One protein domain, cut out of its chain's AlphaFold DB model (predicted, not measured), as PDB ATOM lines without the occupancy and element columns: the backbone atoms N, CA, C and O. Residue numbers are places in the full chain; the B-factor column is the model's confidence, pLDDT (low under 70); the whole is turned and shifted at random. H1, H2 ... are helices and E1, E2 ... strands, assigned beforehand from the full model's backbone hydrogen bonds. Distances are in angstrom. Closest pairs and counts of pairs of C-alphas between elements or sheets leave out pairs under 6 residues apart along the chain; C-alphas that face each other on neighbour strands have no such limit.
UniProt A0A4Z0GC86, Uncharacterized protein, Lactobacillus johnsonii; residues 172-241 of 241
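Overview. This is residues 172 to 241 of the 241 residues of an uncharacterized protein of Lactobacillus johnsonii (UniProt A0A4Z0GC86). Picture an elongated body with a two-strand hairpin, E1 and E2, in its middle, a loose pair of helices, H1 and H2, towards one end, and a small three-stranded sheet, E3, E4 and E5, towards the other. The short helix H3 follows E2 directly on the sheet's side of the hairpin, and residues 180 to 185, around the turn from H1 into H2, stick out at the helical end. The printed part has 70 residues with three named helices and five named strands, in the order H1 H2 E1 E2 H3 E3 E4 E5, and its class is mixed, helices and strands. Both sheets are antiparallel, with the orders E1 - E2 and E3 - E4 - E5. The whole is compact, with a radius of gyration of the C-alphas of 12.5 A, and spans 37 by 23 by 21 A.

Arrangement. Start at H1, residues 176 to 180, and go on to H2, residues 184 to 195; they are close but not clearly touching, the closest C-alphas being those of Phe 178 and Ser 186, 6.3 A apart. Next look at the hairpin of E1, residues 198 to 203, and E2, residues 206 to 211, antiparallel at 147 degrees, where N 201 and O 208 are 2.9 A apart, within hydrogen-bond range. The closest C-alphas of H2 and E2 are those of Ala 193 and Ala 209, 7.2 A apart. At H3, residues 212 to 215, the closest C-alphas to E1 are those of Lys 212 and Met 198, 5.5 A apart. Then E3, residues 224 to 226, E4, residues 231 to 234, and E5, residues 237 to 240, form a meander, each strand the antiparallel neighbour of the one before. In the hairpin of E3 and E4, N 233 and O 225 are 2.8 A apart; in that of E4 and E5, N 234 and O 237 are 2.8 A apart. The closest C-alphas of E1 and E3 are those of Val 203 and Glu 225, 6.6 A apart, while H2 and E4 are apart. In H1 and H2 every O i to N i+4 pair is within hydrogen-bond range; H3 is too short for such a pair.

Along the chain. Find C-alpha 176 at (175.401, 171.022, 160.228), where H1 begins. H2 runs 16.3 A, E1 15.1 A and E2 16.2 A from first to last C-alpha. E5 ends at C-alpha 240, (177.652, 187.496, 140.182).

Size, cuts and confidence. The C-alphas farthest apart are those of His 182 and Gly 236, 37.3 A. The printed part has no cut, and none of its links is long. The mean pLDDT of the printed part is 75.0; look for values under 70 at 21 residues, among them 172 to 182.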
ATOM      1  N   PRO A 172     182.085 170.395 152.322       53.31
ATOM      2  CA  PRO A 172     182.910 170.533 153.530       53.31
ATOM      3  C   PRO A 172     182.606 171.761 154.404       53.31
ATOM      4  O   PRO A 172     182.980 171.768 155.571       53.31
ATOM      5  N   TRP A 173     181.911 172.774 153.872       60.00
ATOM      6  CA  TRP A 173     181.606 174.036 154.570       60.00
ATOM      7  C   TRP A 173     180.114 174.276 154.820       60.00
ATOM      8  O   TRP A 173     179.710 175.382 155.176       60.00
ATOM      9  N   MET A 174     179.270 173.266 154.611       62.69
ATOM     10  CA  MET A 174     177.832 173.414 154.807       62.69
ATOM     11  C   MET A 174     177.475 173.320 156.304       62.69
ATOM     12  O   MET A 174     177.917 172.376 156.961       62.69
ATOM     13  N   PRO A 175     176.670 174.243 156.866       57.66
ATOM     14  CA  PRO A 175     176.326 174.208 158.285       57.66
ATOM     15  C   PRO A 175     175.590 172.920 158.668       57.66
ATOM     16  O   PRO A 175     174.651 172.506 157.985       57.66
ATOM     17  N   TRP A 176     175.969 172.306 159.792       53.12
ATOM     18  CA  TRP A 176     175.401 171.022 160.228       53.12
ATOM     19  C   TRP A 176     173.875 171.066 160.409       53.12
ATOM     20  O   TRP A 176     173.177 170.151 159.973       53.12
ATOM     21  N   TRP A 177     173.341 172.162 160.966       56.56
ATOM     22  CA  TRP A 177     171.894 172.370 161.108       56.56
ATOM     23  C   TRP A 177     171.173 172.406 159.753       56.56
ATOM     24  O   TRP A 177     170.054 171.918 159.636       56.56
ATOM     25  N   PHE A 178     171.820 172.933 158.711       59.06
ATOM     26  CA  PHE A 178     171.257 173.021 157.366       59.06
ATOM     27  C   PHE A 178     171.318 171.666 156.639       59.06
ATOM     28  O   PHE A 178     170.377 171.280 155.942       59.06
ATOM     29  N   TRP A 179     172.395 170.903 156.851       59.66
ATOM     30  CA  TRP A 179     172.518 169.534 156.351       59.66
ATOM     31  C   TRP A 179     171.466 168.605 156.961       59.66
ATOM     32  O   TRP A 179     170.716 167.973 156.213       59.66
ATOM     33  N   ASN A 180     171.382 168.574 158.296       52.50
ATOM     34  CA  ASN A 180     170.499 167.686 159.057       52.50
ATOM     35  C   ASN A 180     169.037 168.174 159.117       52.50
ATOM     36  O   ASN A 180     168.156 167.457 159.591       52.50
ATOM     37  N   SER A 181     168.750 169.382 158.621       56.75
ATOM     38  CA  SER A 181     167.376 169.821 158.408       56.75
ATOM     39  C   SER A 181     166.700 168.940 157.355       56.75
ATOM     40  O   SER A 181     167.198 168.768 156.240       56.75
ATOM     41  N   HIS A 182     165.535 168.416 157.721       64.94
ATOM     42  CA  HIS A 182     164.618 167.704 156.831       64.94
ATOM     43  C   HIS A 182     163.417 168.584 156.446       64.94
ATOM     44  O   HIS A 182     162.446 168.098 155.874       64.94
ATOM     45  N   ASN A 183     163.467 169.892 156.741       70.06
ATOM     46  CA  ASN A 183     162.425 170.805 156.289       70.06
ATOM     47  C   ASN A 183     162.465 170.975 154.757       70.06
ATOM     48  O   ASN A 183     163.506 170.832 154.100       70.06
ATOM     49  N   HIS A 184     161.300 171.290 154.199       66.88
ATOM     50  CA  HIS A 184     161.065 171.437 152.764       66.88
ATOM     51  C   HIS A 184     162.046 172.414 152.095       66.88
ATOM     52  O   HIS A 184     162.631 172.099 151.060       66.88
ATOM     53  N   GLU A 185     162.314 173.555 152.735       64.31
ATOM     54  CA  GLU A 185     163.186 174.597 152.184       64.31
ATOM     55  C   GLU A 185     164.664 174.181 152.140       64.31
ATOM     56  O   GLU A 185     165.320 174.359 151.115       64.31
ATOM     57  N   SER A 186     165.197 173.526 153.179       61.75
ATOM     58  CA  SER A 186     166.563 172.980 153.121       61.75
ATOM     59  C   SER A 186     166.703 171.885 152.061       61.75
ATOM     60  O   SER A 186     167.748 171.780 151.420       61.75
ATOM     61  N   THR A 187     165.651 171.092 151.834       69.62
ATOM     62  CA  THR A 187     165.629 170.040 150.808       69.62
ATOM     63  C   THR A 187     165.645 170.642 149.406       69.62
ATOM     64  O   THR A 187     166.491 170.256 148.599       69.62
ATOM     65  N   LYS A 188     164.807 171.654 149.145       71.81
ATOM     66  CA  LYS A 188     164.843 172.443 147.904       71.81
ATOM     67  C   LYS A 188     166.214 173.063 147.661       71.81
ATOM     68  O   LYS A 188     166.776 172.875 146.590       71.81
ATOM     69  N   VAL A 189     166.783 173.759 148.646       68.00
ATOM     70  CA  VAL A 189     168.083 174.432 148.478       68.00
ATOM     71  C   VAL A 189     169.214 173.414 148.275       68.00
ATOM     72  O   VAL A 189     170.102 173.665 147.463       68.00
ATOM     73  N   LYS A 190     169.165 172.231 148.911       69.38
ATOM     74  CA  LYS A 190     170.084 171.109 148.623       69.38
ATOM     75  C   LYS A 190     169.939 170.609 147.174       69.38
ATOM     76  O   LYS A 190     170.945 170.475 146.478       69.38
ATOM     77  N   GLN A 191     168.712 170.392 146.693       74.81
ATOM     78  CA  GLN A 191     168.439 169.952 145.316       74.81
ATOM     79  C   GLN A 191     168.825 171.009 144.268       74.81
ATOM     80  O   GLN A 191     169.442 170.674 143.258       74.81
ATOM     81  N   GLU A 192     168.523 172.286 144.507       74.81
ATOM     82  CA  GLU A 192     168.947 173.386 143.640       74.81
ATOM     83  C   GLU A 192     170.466 173.539 143.614       74.81
ATOM     84  O   GLU A 192     171.035 173.699 142.534       74.81
ATOM     85  N   ALA A 193     171.130 173.446 144.769       74.88
ATOM     86  CA  ALA A 193     172.584 173.482 144.850       74.88
ATOM     87  C   ALA A 193     173.216 172.338 144.043       74.88
ATOM     88  O   ALA A 193     174.183 172.566 143.320       74.88
ATOM     89  N   GLN A 194     172.642 171.135 144.095       74.81
ATOM     90  CA  GLN A 194     173.095 170.009 143.282       74.81
ATOM     91  C   GLN A 194     172.827 170.238 141.782       74.81
ATOM     92  O   GLN A 194     173.749 170.105 140.978       74.81
ATOM     93  N   LYS A 195     171.610 170.658 141.399       78.50
ATOM     94  CA  LYS A 195     171.222 170.935 140.000       78.50
ATOM     95  C   LYS A 195     172.071 172.036 139.356       78.50
ATOM     96  O   LYS A 195     172.436 171.924 138.189       78.50
ATOM     97  N   LYS A 196     172.392 173.092 140.109       79.56
ATOM     98  CA  LYS A 196     173.217 174.231 139.666       79.56
ATOM     99  C   LYS A 196     174.727 173.994 139.862       79.56
ATOM    100  O   LYS A 196     175.518 174.894 139.591       79.56
ATOM    101  N   ASN A 197     175.134 172.803 140.322       82.38
ATOM    102  CA  ASN A 197     176.523 172.441 140.635       82.38
ATOM    103  C   ASN A 197     177.220 173.491 141.529       82.38
ATOM    104  O   ASN A 197     178.325 173.966 141.254       82.38
ATOM    105  N   MET A 198     176.523 173.907 142.585       81.69
ATOM    106  CA  MET A 198     177.016 174.856 143.578       81.69
ATOM    107  C   MET A 198     177.969 174.156 144.550       81.69
ATOM    108  O   MET A 198     177.818 172.972 144.865       81.69
ATOM    109  N   ARG A 199     178.926 174.908 145.085       80.69
ATOM    110  CA  ARG A 199     179.848 174.518 146.153       80.69
ATOM    111  C   ARG A 199     179.668 175.464 147.334       80.69
ATOM    112  O   ARG A 199     179.426 176.650 147.136       80.69
ATOM    113  N   TRP A 200     179.789 174.954 148.554       78.69
ATOM    114  CA  TRP A 200     179.735 175.793 149.752       78.69
ATOM    115  C   TRP A 200     181.129 176.287 150.119       78.69
ATOM    116  O   TRP A 200     182.076 175.500 150.156       78.69
ATOM    117  N   ILE A 201     181.221 177.576 150.419       74.00
ATOM    118  CA  ILE A 201     182.393 178.248 150.983       74.00
ATOM    119  C   ILE A 201     181.979 178.968 152.268       74.00
ATOM    120  O   ILE A 201     180.802 179.288 152.451       74.00
ATOM    121  N   LYS A 202     182.944 179.241 153.146       73.00
ATOM    122  CA  LYS A 202     182.749 180.115 154.304       73.00
ATOM    123  C   LYS A 202     183.350 181.489 153.992       73.00
ATOM    124  O   LYS A 202     184.507 181.557 153.590       73.00
ATOM    125  N   VAL A 203     182.561 182.545 154.161       74.69
ATOM    126  CA  VAL A 203     182.966 183.953 154.048       74.69
ATOM    127  C   VAL A 203     182.571 184.619 155.361       74.69
ATOM    128  O   VAL A 203     181.396 184.600 155.733       74.69
ATOM    129  N   ASP A 204     183.558 185.125 156.096       71.06
ATOM    130  CA  ASP A 204     183.419 185.538 157.497       71.06
ATOM    131  C   ASP A 204     182.755 184.432 158.348       71.06
ATOM    132  O   ASP A 204     183.186 183.275 158.327       71.06
ATOM    133  N   ASP A 205     181.679 184.756 159.067       66.62
ATOM    134  CA  ASP A 205     180.870 183.805 159.839       66.62
ATOM    135  C   ASP A 205     179.749 183.134 159.023       66.62
ATOM    136  O   ASP A 205     179.019 182.284 159.542       66.62
ATOM    137  N   LYS A 206     179.602 183.473 157.736       66.00
ATOM    138  CA  LYS A 206     178.523 182.978 156.870       66.00
ATOM    139  C   LYS A 206     179.012 181.838 155.978       66.00
ATOM    140  O   LYS A 206     180.038 181.934 155.314       66.00
ATOM    141  N   ALA A 207     178.231 180.764 155.895       73.25
ATOM    142  CA  ALA A 207     178.392 179.764 154.843       73.25
ATOM    143  C   ALA A 207     177.494 180.129 153.654       73.25
ATOM    144  O   ALA A 207     176.291 180.331 153.830       73.25
ATOM    145  N   ILE A 208     178.062 180.197 152.450       77.19
ATOM    146  CA  ILE A 208     177.342 180.556 151.223       77.19
ATOM    147  C   ILE A 208     177.601 179.534 150.114       77.19
ATOM    148  O   ILE A 208     178.711 179.028 149.953       77.19
ATOM    149  N   ALA A 209     176.568 179.237 149.326       80.44
ATOM    150  CA  ALA A 209     176.679 178.420 148.123       80.44
ATOM    151  C   ALA A 209     177.063 179.297 146.920       80.44
ATOM    152  O   ALA A 209     176.348 180.249 146.611       80.44
ATOM    153  N   VAL A 210     178.149 178.977 146.220       83.00
ATOM    154  CA  VAL A 210     178.598 179.640 144.982       83.00
ATOM    155  C   VAL A 210     178.611 178.646 143.814       83.00
ATOM    156  O   VAL A 210     178.884 177.467 144.042       83.00
ATOM    157  N   PRO A 211     178.359 179.054 142.560       86.50
ATOM    158  CA  PRO A 211     178.505 178.168 141.404       86.50
ATOM    159  C   PRO A 211     179.924 177.614 141.282       86.50
ATOM    160  O   PRO A 211     180.887 178.324 141.585       86.50
ATOM    161  N   LYS A 212     180.087 176.404 140.726       83.12
ATOM    162  CA  LYS A 212     181.420 175.834 140.449       83.12
ATOM    163  C   LYS A 212     182.336 176.809 139.682       83.12
ATOM    164  O   LYS A 212     183.474 176.989 140.082       83.12
ATOM    165  N   LYS A 213     181.814 177.538 138.682       87.25
ATOM    166  CA  LYS A 213     182.552 178.571 137.909       87.25
ATOM    167  C   LYS A 213     183.137 179.733 138.738       87.25
ATOM    168  O   LYS A 213     183.971 180.475 138.225       87.25
ATOM    169  N   ILE A 214     182.650 179.944 139.963       87.00
ATOM    170  CA  ILE A 214     183.180 180.919 140.928       87.00
ATOM    171  C   ILE A 214     184.073 180.199 141.934       87.00
ATOM    172  O   ILE A 214     185.175 180.665 142.189       87.00
ATOM    173  N   TYR A 215     183.648 179.038 142.435       85.31
ATOM    174  CA  TYR A 215     184.465 178.198 143.312       85.31
ATOM    175  C   TYR A 215     185.846 177.890 142.714       85.31
ATOM    176  O   TYR A 215     186.850 178.053 143.390       85.31
ATOM    177  N   ASP A 216     185.904 177.526 141.429       84.62
ATOM    178  CA  ASP A 216     187.149 177.229 140.707       84.62
ATOM    179  C   ASP A 216     188.068 178.459 140.540       84.62
ATOM    180  O   ASP A 216     189.248 178.307 140.224       84.62
ATOM    181  N   LYS A 217     187.538 179.680 140.717       84.25
ATOM    182  CA  LYS A 217     188.329 180.921 140.710       84.25
ATOM    183  C   LYS A 217     188.909 181.252 142.076       84.25
ATOM    184  O   LYS A 217     189.921 181.937 142.108       84.25
ATOM    185  N   ILE A 218     188.278 180.785 143.157       81.62
ATOM    186  CA  ILE A 218     188.737 181.004 144.529       81.62
ATOM    187  C   ILE A 218     189.936 180.095 144.778       81.62
ATOM    188  O   ILE A 218     189.811 178.874 144.906       81.62
ATOM    189  N   LYS A 219     191.109 180.706 144.864       76.19
ATOM    190  CA  LYS A 219     192.363 180.053 145.224       76.19
ATOM    191  C   LYS A 219     192.622 180.212 146.717       76.19
ATOM    192  O   LYS A 219     192.169 181.154 147.365       76.19
ATOM    193  N   VAL A 220     193.401 179.288 147.273       61.06
ATOM    194  CA  VAL A 220     193.977 179.469 148.609       61.06
ATOM    195  C   VAL A 220     194.932 180.661 148.532       61.06
ATOM    196  O   VAL A 220     195.904 180.614 147.787       61.06
ATOM    197  N   GLY A 221     194.615 181.727 149.263       58.31
ATOM    198  CA  GLY A 221     195.281 183.027 149.159       58.31
ATOM    199  C   GLY A 221     194.287 184.170 148.957       58.31
ATOM    200  O   GLY A 221     194.533 185.277 149.428       58.31
ATOM    201  N   ASP A 222     193.152 183.896 148.308       74.88
ATOM    202  CA  ASP A 222     192.276 184.953 147.815       74.88
ATOM    203  C   ASP A 222     191.490 185.670 148.921       74.88
ATOM    204  O   ASP A 222     190.864 185.050 149.786       74.88
ATOM    205  N   VAL A 223     191.444 187.000 148.831       76.88
ATOM    206  CA  VAL A 223     190.556 187.832 149.649       76.88
ATOM    207  C   VAL A 223     189.145 187.710 149.088       76.88
ATOM    208  O   VAL A 223     188.860 188.233 148.008       76.88
ATOM    209  N   VAL A 224     188.272 187.011 149.813       82.50
ATOM    210  CA  VAL A 224     186.874 186.787 149.430       82.50
ATOM    211  C   VAL A 224     185.946 187.598 150.333       82.50
ATOM    212  O   VAL A 224     185.892 187.354 151.534       82.50
ATOM    213  N   GLU A 225     185.190 188.531 149.752       84.69
ATOM    214  CA  GLU A 225     184.236 189.400 150.461       84.69
ATOM    215  C   GLU A 225     182.818 189.181 149.911       84.69
ATOM    216  O   GLU A 225     182.616 189.094 148.698       84.69
ATOM    217  N   LEU A 226     181.806 189.131 150.783       83.50
ATOM    218  CA  LEU A 226     180.401 189.122 150.366       83.50
ATOM    219  C   LEU A 226     179.892 190.569 150.294       83.50
ATOM    220  O   LEU A 226     179.626 191.173 151.331       83.50
ATOM    221  N   THR A 227     179.759 191.126 149.089       83.94
ATOM    222  CA  THR A 227     179.315 192.522 148.913       83.94
ATOM    223  C   THR A 227     177.805 192.672 149.077       83.94
ATOM    224  O   THR A 227     177.348 193.658 149.648       83.94
ATOM    225  N   ASP A 228     177.031 191.687 148.616       83.31
ATOM    226  CA  ASP A 228     175.581 191.605 148.807       83.31
ATOM    227  C   ASP A 228     175.100 190.142 148.677       83.31
ATOM    228  O   ASP A 228     175.897 189.209 148.611       83.31
ATOM    229  N   ASN A 229     173.785 189.905 148.655       76.31
ATOM    230  CA  ASN A 229     173.222 188.550 148.586       76.31
ATOM    231  C   ASN A 229     173.487 187.821 147.248       76.31
ATOM    232  O   ASN A 229     173.327 186.600 147.171       76.31
ATOM    233  N   THR A 230     173.879 188.543 146.203       81.81
ATOM    234  CA  THR A 230     174.077 188.076 144.820       81.81
ATOM    235  C   THR A 230     175.498 188.269 144.293       81.81
ATOM    236  O   THR A 230     175.861 187.619 143.316       81.81
ATOM    237  N   HIS A 231     176.326 189.090 144.938       85.94
ATOM    238  CA  HIS A 231     177.683 189.384 144.487       85.94
ATOM    239  C   HIS A 231     178.742 189.004 145.518       85.94
ATOM    240  O   HIS A 231     178.590 189.200 146.724       85.94
ATOM    241  N   ILE A 232     179.842 188.467 145.001       87.81
ATOM    242  CA  ILE A 232     181.028 188.091 145.759       87.81
ATOM    243  C   ILE A 232     182.247 188.747 145.122       87.81
ATOM    244  O   ILE A 232     182.404 188.737 143.900       87.81
ATOM    245  N   LYS A 233     183.115 189.322 145.943       89.75
ATOM    246  CA  LYS A 233     184.375 189.917 145.514       89.75
ATOM    247  C   LYS A 233     185.497 188.922 145.778       89.75
ATOM    248  O   LYS A 233     185.551 188.364 146.868       89.75
ATOM    249  N   ILE A 234     186.372 188.696 144.806       87.81
ATOM    250  CA  ILE A 234     187.560 187.841 144.941       87.81
ATOM    251  C   ILE A 234     188.754 188.671 144.466       87.81
ATOM    252  O   ILE A 234     188.765 189.128 143.322       87.81
ATOM    253  N   ASN A 235     189.724 188.926 145.349       82.69
ATOM    254  CA  ASN A 235     190.895 189.781 145.088       82.69
ATOM    255  C   ASN A 235     190.537 191.154 144.488       82.69
ATOM    256  O   ASN A 235     191.191 191.649 143.577       82.69
ATOM    257  N   GLY A 236     189.454 191.763 144.974       84.56
ATOM    258  CA  GLY A 236     188.970 193.055 144.483       84.56
ATOM    259  C   GLY A 236     188.032 192.992 143.269       84.56
ATOM    260  O   GLY A 236     187.320 193.966 143.031       84.56
ATOM    261  N   HIS A 237     187.947 191.864 142.556       87.81
ATOM    262  CA  HIS A 237     187.056 191.691 141.402       87.81
ATOM    263  C   HIS A 237     185.682 191.150 141.810       87.81
ATOM    264  O   HIS A 237     185.591 190.119 142.473       87.81
ATOM    265  N   THR A 238     184.606 191.811 141.382       91.12
ATOM    266  CA  THR A 238     183.223 191.399 141.674       91.12
ATOM    267  C   THR A 238     182.719 190.346 140.683       91.12
ATOM    268  O   THR A 238     182.862 190.495 139.470       91.12
ATOM    269  N   TYR A 239     182.067 189.302 141.196       87.50
ATOM    270  CA  TYR A 239     181.426 188.231 140.433       87.50
ATOM    271  C   TYR A 239     179.972 188.037 140.884       87.50
ATOM    272  O   TYR A 239     179.675 188.079 142.076       87.50
ATOM    273  N   SER A 240     179.071 187.788 139.929       86.06
ATOM    274  CA  SER A 240     177.652 187.496 140.182       86.06
ATOM    275  C   SER A 240     177.414 185.991 140.383       86.06
ATOM    276  O   SER A 240     177.898 185.171 139.588       86.06
ATOM    277  N   ARG A 241     176.718 185.655 141.473       78.69
ATOM    278  CA  ARG A 241     176.564 184.323 142.084       78.69
ATOM    279  C   ARG A 241     175.356 183.548 141.560       78.69
ATOM    280  O   ARG A 241     174.256 184.124 141.495       78.69
TER     281      ARG A 241